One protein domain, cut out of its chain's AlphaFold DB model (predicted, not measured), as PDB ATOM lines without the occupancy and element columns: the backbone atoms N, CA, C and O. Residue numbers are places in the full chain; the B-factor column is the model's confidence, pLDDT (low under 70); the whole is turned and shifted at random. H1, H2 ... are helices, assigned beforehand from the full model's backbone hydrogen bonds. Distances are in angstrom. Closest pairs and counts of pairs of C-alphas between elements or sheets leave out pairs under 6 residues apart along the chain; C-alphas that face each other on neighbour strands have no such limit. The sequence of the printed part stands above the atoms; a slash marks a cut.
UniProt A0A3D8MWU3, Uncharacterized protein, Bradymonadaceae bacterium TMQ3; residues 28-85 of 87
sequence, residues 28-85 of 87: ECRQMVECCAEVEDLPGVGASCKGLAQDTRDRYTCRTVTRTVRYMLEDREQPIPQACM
ATOM      1  N   GLU A  28     -32.471 100.311  82.723       90.75
ATOM      2  CA  GLU A  28     -33.806 100.689  82.257       90.75
ATOM      3  C   GLU A  28     -34.669 101.302  83.374       90.75
ATOM      4  O   GLU A  28     -35.432 102.234  83.146       90.75
ATOM      5  N   CYS A  29     -34.528 100.805  84.603       90.81
ATOM      6  CA  CYS A  29     -35.269 101.290  85.764       90.81
ATOM      7  C   CYS A  29     -34.648 102.525  86.421       90.81
ATOM      8  O   CYS A  29     -35.363 103.264  87.088       90.81
ATOM      9  N   ARG A  30     -33.342 102.765  86.242       90.81
ATOM     10  CA  ARG A  30     -32.709 104.041  86.608       90.81
ATOM     11  C   ARG A  30     -33.126 105.143  85.637       90.81
ATOM     12  O   ARG A  30     -33.654 106.151  86.085       90.81
ATOM     13  N   GLN A  31     -33.067 104.864  84.334       91.94
ATOM     14  CA  GLN A  31     -33.577 105.758  83.294       91.94
ATOM     15  C   GLN A  31     -35.067 106.102  83.496       91.94
ATOM     16  O   GLN A  31     -35.451 107.258  83.362       91.94
ATOM     17  N   MET A  32     -35.908 105.128  83.866       92.81
ATOM     18  CA  MET A  32     -37.315 105.384  84.208       92.81
ATOM     19  C   MET A  32     -37.455 106.345  85.402       92.81
ATOM     20  O   MET A  32     -38.276 107.252  85.350       92.81
ATOM     21  N   VAL A  33     -36.660 106.177  86.469       92.94
ATOM     22  CA  VAL A  33     -36.672 107.088  87.633       92.94
ATOM     23  C   VAL A  33     -36.215 108.496  87.239       92.94
ATOM     24  O   VAL A  33     -36.846 109.464  87.647       92.94
ATOM     25  N   GLU A  34     -35.170 108.608  86.417       92.94
ATOM     26  CA  GLU A  34     -34.666 109.877  85.873       92.94
ATOM     27  C   GLU A  34     -35.742 110.573  85.015       92.94
ATOM     28  O   GLU A  34     -36.091 111.720  85.276       92.94
ATOM     29  N   CYS A  35     -36.362 109.855  84.071       93.25
ATOM     30  CA  CYS A  35     -37.481 110.354  83.265       93.25
ATOM     31  C   CYS A  35     -38.674 110.790  84.133       93.25
ATOM     32  O   CYS A  35     -39.255 111.841  83.880       93.25
ATOM     33  N   CYS A  36     -39.016 110.029  85.179       92.50
ATOM     34  CA  CYS A  36     -40.104 110.381  86.090       92.50
ATOM     35  C   CYS A  36     -39.826 111.617  86.956       92.50
ATOM     36  O   CYS A  36     -40.785 112.275  87.349       92.50
ATOM     37  N   ALA A  37     -38.561 111.931  87.252       92.69
ATOM     38  CA  ALA A  37     -38.192 113.141  87.985       92.69
ATOM     39  C   ALA A  37     -38.340 114.396  87.106       92.69
ATOM     40  O   ALA A  37     -38.965 115.363  87.528       92.69
ATOM     41  N   GLU A  38     -37.862 114.341  85.858       93.06
ATOM     42  CA  GLU A  38     -37.970 115.435  84.874       93.06
ATOM     43  C   GLU A  38     -39.427 115.826  84.537       93.06
ATOM     44  O   GLU A  38     -39.674 116.907  84.008       93.06
ATOM     45  N   VAL A  39     -40.402 114.955  84.830       92.44
ATOM     46  CA  VAL A  39     -41.836 115.190  84.577       92.44
ATOM     47  C   VAL A  39     -42.681 115.300  85.849       92.44
ATOM     48  O   VAL A  39     -43.908 115.309  85.735       92.44
ATOM     49  N   GLU A  40     -42.097 115.343  87.056       91.00
ATOM     50  CA  GLU A  40     -42.894 115.143  88.282       91.00
ATOM     51  C   GLU A  40     -43.945 116.233  88.549       91.00
ATOM     52  O   GLU A  40     -45.022 115.924  89.067       91.00
ATOM     53  N   ASP A  41     -43.687 117.460  88.092       89.75
ATOM     54  CA  ASP A  41     -44.615 118.595  88.161       89.75
ATOM     55  C   ASP A  41     -45.683 118.605  87.045       89.75
ATOM     56  O   ASP A  41     -46.630 119.393  87.103       89.75
ATOM     57  N   LEU A  42     -45.584 117.746  86.018       87.56
ATOM     58  CA  LEU A  42     -46.516 117.757  84.881       87.56
ATOM     59  C   LEU A  42     -47.875 117.120  85.247       87.56
ATOM     60  O   LEU A  42     -47.933 115.910  85.514       87.56
ATOM     61  N   PRO A  43     -49.004 117.868  85.200       84.00
ATOM     62  CA  PRO A  43     -50.294 117.395  85.702       84.00
ATOM     63  C   PRO A  43     -50.770 116.070  85.085       84.00
ATOM     64  O   PRO A  43     -50.939 115.929  83.870       84.00
ATOM     65  N   GLY A  44     -51.001 115.077  85.947       83.31
ATOM     66  CA  GLY A  44     -51.441 113.722  85.591       83.31
ATOM     67  C   GLY A  44     -50.335 112.780  85.090       83.31
ATOM     68  O   GLY A  44     -50.450 111.571  85.291       83.31
ATOM     69  N   VAL A  45     -49.250 113.300  84.506       83.88
ATOM     70  CA  VAL A  45     -48.093 112.491  84.075       83.88
ATOM     71  C   VAL A  45     -47.183 112.216  85.272       83.88
ATOM     72  O   VAL A  45     -46.977 111.058  85.635       83.88
ATOM     73  N   GLY A  46     -46.711 113.272  85.939       80.50
ATOM     74  CA  GLY A  46     -45.726 113.192  87.017       80.50
ATOM     75  C   GLY A  46     -46.171 112.347  88.205       80.50
ATOM     76  O   GLY A  46     -45.473 111.414  88.600       80.50
ATOM     77  N   ALA A  47     -47.382 112.590  88.712       79.62
ATOM     78  CA  ALA A  47     -47.962 111.822  89.819       79.62
ATOM     79  C   ALA A  47     -48.048 110.309  89.520       79.62
ATOM     80  O   ALA A  47     -47.719 109.488  90.378       79.62
ATOM     81  N   SER A  48     -48.429 109.944  88.292       81.31
ATOM     82  CA  SER A  48     -48.494 108.550  87.833       81.31
ATOM     83  C   SER A  48     -47.095 107.933  87.724       81.31
ATOM     84  O   SER A  48     -46.859 106.814  88.181       81.31
ATOM     85  N   CYS A  49     -46.143 108.690  87.170       86.06
ATOM     86  CA  CYS A  49     -44.753 108.273  87.015       86.06
ATOM     87  C   CYS A  49     -44.071 108.043  88.373       86.06
ATOM     88  O   CYS A  49     -43.417 107.025  88.572       86.06
ATOM     89  N   LYS A  50     -44.274 108.944  89.343       81.19
ATOM     90  CA  LYS A  50     -43.608 108.939  90.658       81.19
ATOM     91  C   LYS A  50     -43.894 107.677  91.481       81.19
ATOM     92  O   LYS A  50     -42.976 107.156  92.113       81.19
ATOM     93  N   GLY A  51     -45.115 107.138  91.425       81.94
ATOM     94  CA  GLY A  51     -45.444 105.842  92.036       81.94
ATOM     95  C   GLY A  51     -44.753 104.671  91.328       81.94
ATOM     96  O   GLY A  51     -44.017 103.900  91.944       81.94
ATOM     97  N   LEU A  52     -44.899 104.594  89.999       82.56
ATOM     98  CA  LEU A  52     -44.267 103.558  89.171       82.56
ATOM     99  C   LEU A  52     -42.732 103.553  89.313       82.56
ATOM    100  O   LEU A  52     -42.118 102.484  89.351       82.56
ATOM    101  N   ALA A  53     -42.117 104.730  89.459       83.06
ATOM    102  CA  ALA A  53     -40.686 104.926  89.658       83.06
ATOM    103  C   ALA A  53     -40.158 104.272  90.944       83.06
ATOM    104  O   ALA A  53     -39.046 103.733  90.954       83.06
ATOM    105  N   GLN A  54     -40.948 104.286  92.020       81.56
ATOM    106  CA  GLN A  54     -40.564 103.719  93.312       81.56
ATOM    107  C   GLN A  54     -40.678 102.191  93.295       81.56
ATOM    108  O   GLN A  54     -39.668 101.500  93.495       81.56
ATOM    109  N   ASP A  55     -41.847 101.655  92.950       84.50
ATOM    110  CA  ASP A  55     -42.135 100.226  93.112       84.50
ATOM    111  C   ASP A  55     -41.581  99.338  91.988       84.50
ATOM    112  O   ASP A  55     -41.157  98.207  92.245       84.50
ATOM    113  N   THR A  56     -41.508  99.832  90.746       85.88
ATOM    114  CA  THR A  56     -41.102  98.990  89.607       85.88
ATOM    115  C   THR A  56     -39.632  98.575  89.704       85.88
ATOM    116  O   THR A  56     -38.732  99.402  89.890       85.88
ATOM    117  N   ARG A  57     -39.383  97.269  89.548       85.06
ATOM    118  CA  ARG A  57     -38.038  96.658  89.505       85.06
ATOM    119  C   ARG A  57     -37.795  95.789  88.266       85.06
ATOM    120  O   ARG A  57     -36.652  95.406  88.027       85.06
ATOM    121  N   ASP A  58     -38.834  95.487  87.485       89.88
ATOM    122  CA  ASP A  58     -38.703  94.724  86.242       89.88
ATOM    123  C   ASP A  58     -38.262  95.599  85.055       89.88
ATOM    124  O   ASP A  58     -38.774  96.696  84.841       89.88
ATOM    125  N   ARG A  59     -37.347  95.068  84.235       90.94
ATOM    126  CA  ARG A  59     -36.762  95.758  83.078       90.94
ATOM    127  C   ARG A  59     -37.749  96.031  81.950       90.94
ATOM    128  O   ARG A  59     -37.605  97.046  81.272       90.94
ATOM    129  N   TYR A  60     -38.694  95.127  81.701       91.06
ATOM    130  CA  TYR A  60     -39.685  95.325  80.650       91.06
ATOM    131  C   TYR A  60     -40.675  96.411  81.071       91.06
ATOM    132  O   TYR A  60     -40.824  97.390  80.342       91.06
ATOM    133  N   THR A  61     -41.232  96.328  82.283       90.94
ATOM    134  CA  THR A  61     -42.118  97.374  82.820       90.94
ATOM    135  C   THR A  61     -41.428  98.739  82.865       90.94
ATOM    136  O   THR A  61     -42.021  99.715  82.419       90.94
ATOM    137  N   CYS A  62     -40.162  98.828  83.292       91.62
ATOM    138  CA  CYS A  62     -39.433 100.103  83.312       91.62
ATOM    139  C   CYS A  62     -39.281 100.748  81.918       91.62
ATOM    140  O   CYS A  62     -39.465 101.961  81.785       91.62
ATOM    141  N   ARG A  63     -39.007  99.961  80.864       92.44
ATOM    142  CA  ARG A  63     -39.001 100.473  79.477       92.44
ATOM    143  C   ARG A  63     -40.392 100.907  79.034       92.44
ATOM    144  O   ARG A  63     -40.539 102.001  78.497       92.44
ATOM    145  N   THR A  64     -41.409 100.085  79.293       92.19
ATOM    146  CA  THR A  64     -42.797 100.385  78.921       92.19
ATOM    147  C   THR A  64     -43.280 101.681  79.567       92.19
ATOM    148  O   THR A  64     -43.783 102.537  78.852       92.19
ATOM    149  N   VAL A  65     -43.052 101.890  80.870       91.00
ATOM    150  CA  VAL A  65     -43.412 103.140  81.566       91.00
ATOM    151  C   VAL A  65     -42.695 104.342  80.952       91.00
ATOM    152  O   VAL A  65     -43.354 105.316  80.601       91.00
ATOM    153  N   THR A  66     -41.377 104.258  80.744       93.44
ATOM    154  CA  THR A  66     -40.592 105.343  80.120       93.44
ATOM    155  C   THR A  66     -41.132 105.704  78.730       93.44
ATOM    156  O   THR A  66     -41.314 106.877  78.411       93.44
ATOM    157  N   ARG A  67     -41.469 104.694  77.919       93.62
ATOM    158  CA  ARG A  67     -42.029 104.871  76.574       93.62
ATOM    159  C   ARG A  67     -43.462 105.416  76.597       93.62
ATOM    160  O   ARG A  67     -43.789 106.272  75.784       93.62
ATOM    161  N   THR A  68     -44.304 104.973  77.531       92.06
ATOM    162  CA  THR A  68     -45.654 105.526  77.737       92.06
ATOM    163  C   THR A  68     -45.590 106.995  78.140       92.06
ATOM    164  O   THR A  68     -46.326 107.796  77.576       92.06
ATOM    165  N   VAL A  69     -44.681 107.373  79.045       92.19
ATOM    166  CA  VAL A  69     -44.452 108.780  79.414       92.19
ATOM    167  C   VAL A  69     -44.024 109.587  78.192       92.19
ATOM    168  O   VAL A  69     -44.598 110.643  77.952       92.19
ATOM    169  N   ARG A  70     -43.103 109.064  77.368       93.25
ATOM    170  CA  ARG A  70     -42.706 109.703  76.106       93.25
ATOM    171  C   ARG A  70     -43.912 109.974  75.198       93.25
ATOM    172  O   ARG A  70     -44.120 111.119  74.812       93.25
ATOM    173  N   TYR A  71     -44.766 108.974  74.963       92.56
ATOM    174  CA  TYR A  71     -45.995 109.148  74.178       92.56
ATOM    175  C   TYR A  71     -46.990 110.140  74.806       92.56
ATOM    176  O   TYR A  71     -47.631 110.885  74.077       92.56
ATOM    177  N   MET A  72     -47.102 110.206  76.138       90.94
ATOM    178  CA  MET A  72     -47.949 111.197  76.825       90.94
ATOM    179  C   MET A  72     -47.401 112.632  76.753       90.94
ATOM    180  O   MET A  72     -48.156 113.574  76.981       90.94
ATOM    181  N   LEU A  73     -46.107 112.813  76.470       92.31
ATOM    182  CA  LEU A  73     -45.512 114.120  76.180       92.31
ATOM    183  C   LEU A  73     -45.696 114.482  74.700       92.31
ATOM    184  O   LEU A  73     -46.106 115.603  74.412       92.31
ATOM    185  N   GLU A  74     -45.474 113.521  73.795       93.00
ATOM    186  CA  GLU A  74     -45.726 113.642  72.348       93.00
ATOM    187  C   GLU A  74     -47.188 114.063  72.066       93.00
ATOM    188  O   GLU A  74     -47.417 115.060  71.387       93.00
ATOM    189  N   ASP A  75     -48.171 113.375  72.664       93.50
ATOM    190  CA  ASP A  75     -49.624 113.647  72.566       93.50
ATOM    191  C   ASP A  75     -50.040 115.036  73.091       93.50
ATOM    192  O   ASP A  75     -51.042 115.604  72.663       93.50
ATOM    193  N   ARG A  76     -49.253 115.607  74.009       90.94
ATOM    194  CA  ARG A  76     -49.515 116.906  74.654       90.94
ATOM    195  C   ARG A  76     -48.632 118.039  74.124       90.94
ATOM    196  O   ARG A  76     -48.559 119.092  74.763       90.94
ATOM    197  N   GLU A  77     -47.918 117.800  73.024       93.94
ATOM    198  CA  GLU A  77     -46.956 118.727  72.409       93.94
ATOM    199  C   GLU A  77     -45.904 119.269  73.408       93.94
ATOM    200  O   GLU A  77     -45.398 120.384  73.275       93.94
ATOM    201  N   GLN A  78     -45.575 118.484  74.443       89.88
ATOM    202  CA  GLN A  78     -44.623 118.868  75.488       89.88
ATOM    203  C   GLN A  78     -43.178 118.535  75.087       89.88
ATOM    204  O   GLN A  78     -42.937 117.520  74.427       89.88
ATOM    205  N   PRO A  79     -42.183 119.328  75.532       92.25
ATOM    206  CA  PRO A  79     -40.780 118.980  75.347       92.25
ATOM    207  C   PRO A  79     -40.460 117.658  76.057       92.25
ATOM    208  O   PRO A  79     -40.758 117.479  77.236       92.25
ATOM    209  N   ILE A  80     -39.834 116.731  75.333       93.75
ATOM    210  CA  ILE A  80     -39.469 115.405  75.838       93.75
ATOM    211  C   ILE A  80     -38.088 115.489  76.515       93.75
ATOM    212  O   ILE A  80     -37.111 115.795  75.826       93.75
ATOM    213  N   PRO A  81     -37.946 115.179  77.819       92.62
ATOM    214  CA  PRO A  81     -36.639 115.125  78.470       92.62
ATOM    215  C   PRO A  81     -35.756 114.017  77.887       92.62
ATOM    216  O   PRO A  81     -36.233 112.925  77.569       92.62
ATOM    217  N   GLN A  82     -34.441 114.246  77.822       93.00
ATOM    218  CA  GLN A  82     -33.479 113.287  77.258       93.00
ATOM    219  C   GLN A  82     -33.517 111.911  77.956       93.00
ATOM    220  O   GLN A  82     -33.311 110.884  77.303       93.00
ATOM    221  N   ALA A  83     -33.833 111.873  79.256       91.88
ATOM    222  CA  ALA A  83     -34.026 110.640  80.023       91.88
ATOM    223  C   ALA A  83     -35.197 109.782  79.497       91.88
ATOM    224  O   ALA A  83     -35.139 108.552  79.525       91.88
ATOM    225  N   CYS A  84     -36.238 110.409  78.944       91.62
ATOM    226  CA  CYS A  84     -37.411 109.727  78.398       91.62
ATOM    227  C   CYS A  84     -37.226 109.237  76.946       91.62
ATOM    228  O   CYS A  84     -38.095 108.540  76.431       91.62
ATOM    229  N   MET A  85     -36.125 109.581  76.263       87.31
ATOM    230  CA  MET A  85     -35.983 109.334  74.816       87.31
ATOM    231  C   MET A  85     -35.496 107.932  74.412       87.31
ATOM    232  O   MET A  85     -35.730 107.539  73.272       87.31
TER     233      MET A  85
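AT A GLANCE: This is residues 28 to 85 of the 87 residues of an uncharacterized protein of Bradymonadaceae bacterium TMQ3 (UniProt A0A3D8MWU3). Three helices make a small triangular, up-and-down bundle, each running against the one before: H2 and H3 lie nearly alongside each other, H1 slants over both, and residues 75 to 85 fold back from H3 toward H1. The 58 printed residues hold H1, H2 and H3, in that order, and are all helix in class. The whole is compact, radius of gyration of the C-alphas 9.9 A, spanning 29 by 19 by 15 A.

HOW THE PARTS SIT: Start at H3, residues 59 to 74; its residues 59 to 66 alone touch H1, residues 28 to 38, the same way at a shallow tilt of 31 degrees, closest C-alphas Cys 29 and Cys 62, 5.0 A. H3 touches H2, residues 45 to 55, with residues 65 to 72 alone, closest C-alphas Val 45 and Val 69, 7.0 A; this hairpin runs opposite ways at a shallow 8 degrees. H1 and H2, also a hairpin, touch at Val 33 and Ala 53, their closest C-alphas, 5.0 A, opposite ways at 37 degrees, only just steep. Every O i to N i+4 pair is within hydrogen-bond range in H1 and H3, 5 of 7 in H2.

IN THESE COORDINATES: Find C-alpha 59 at (-36.762, 95.758, 83.078); H3 runs 22.7 A to C-alpha 74 at (-45.726, 113.642, 72.348). H1 begins at (-33.806, 100.689, 82.257) and measures 15.5 A, H2 16.4 A.

THE WHOLE: The C-alphas farthest apart, Arg 57 and Glu 77, are 29.3 A apart. The printed part has no cut; the link H2 to H3 is tight, H1 to H2 short. No printed residue is under 70 in pLDDT.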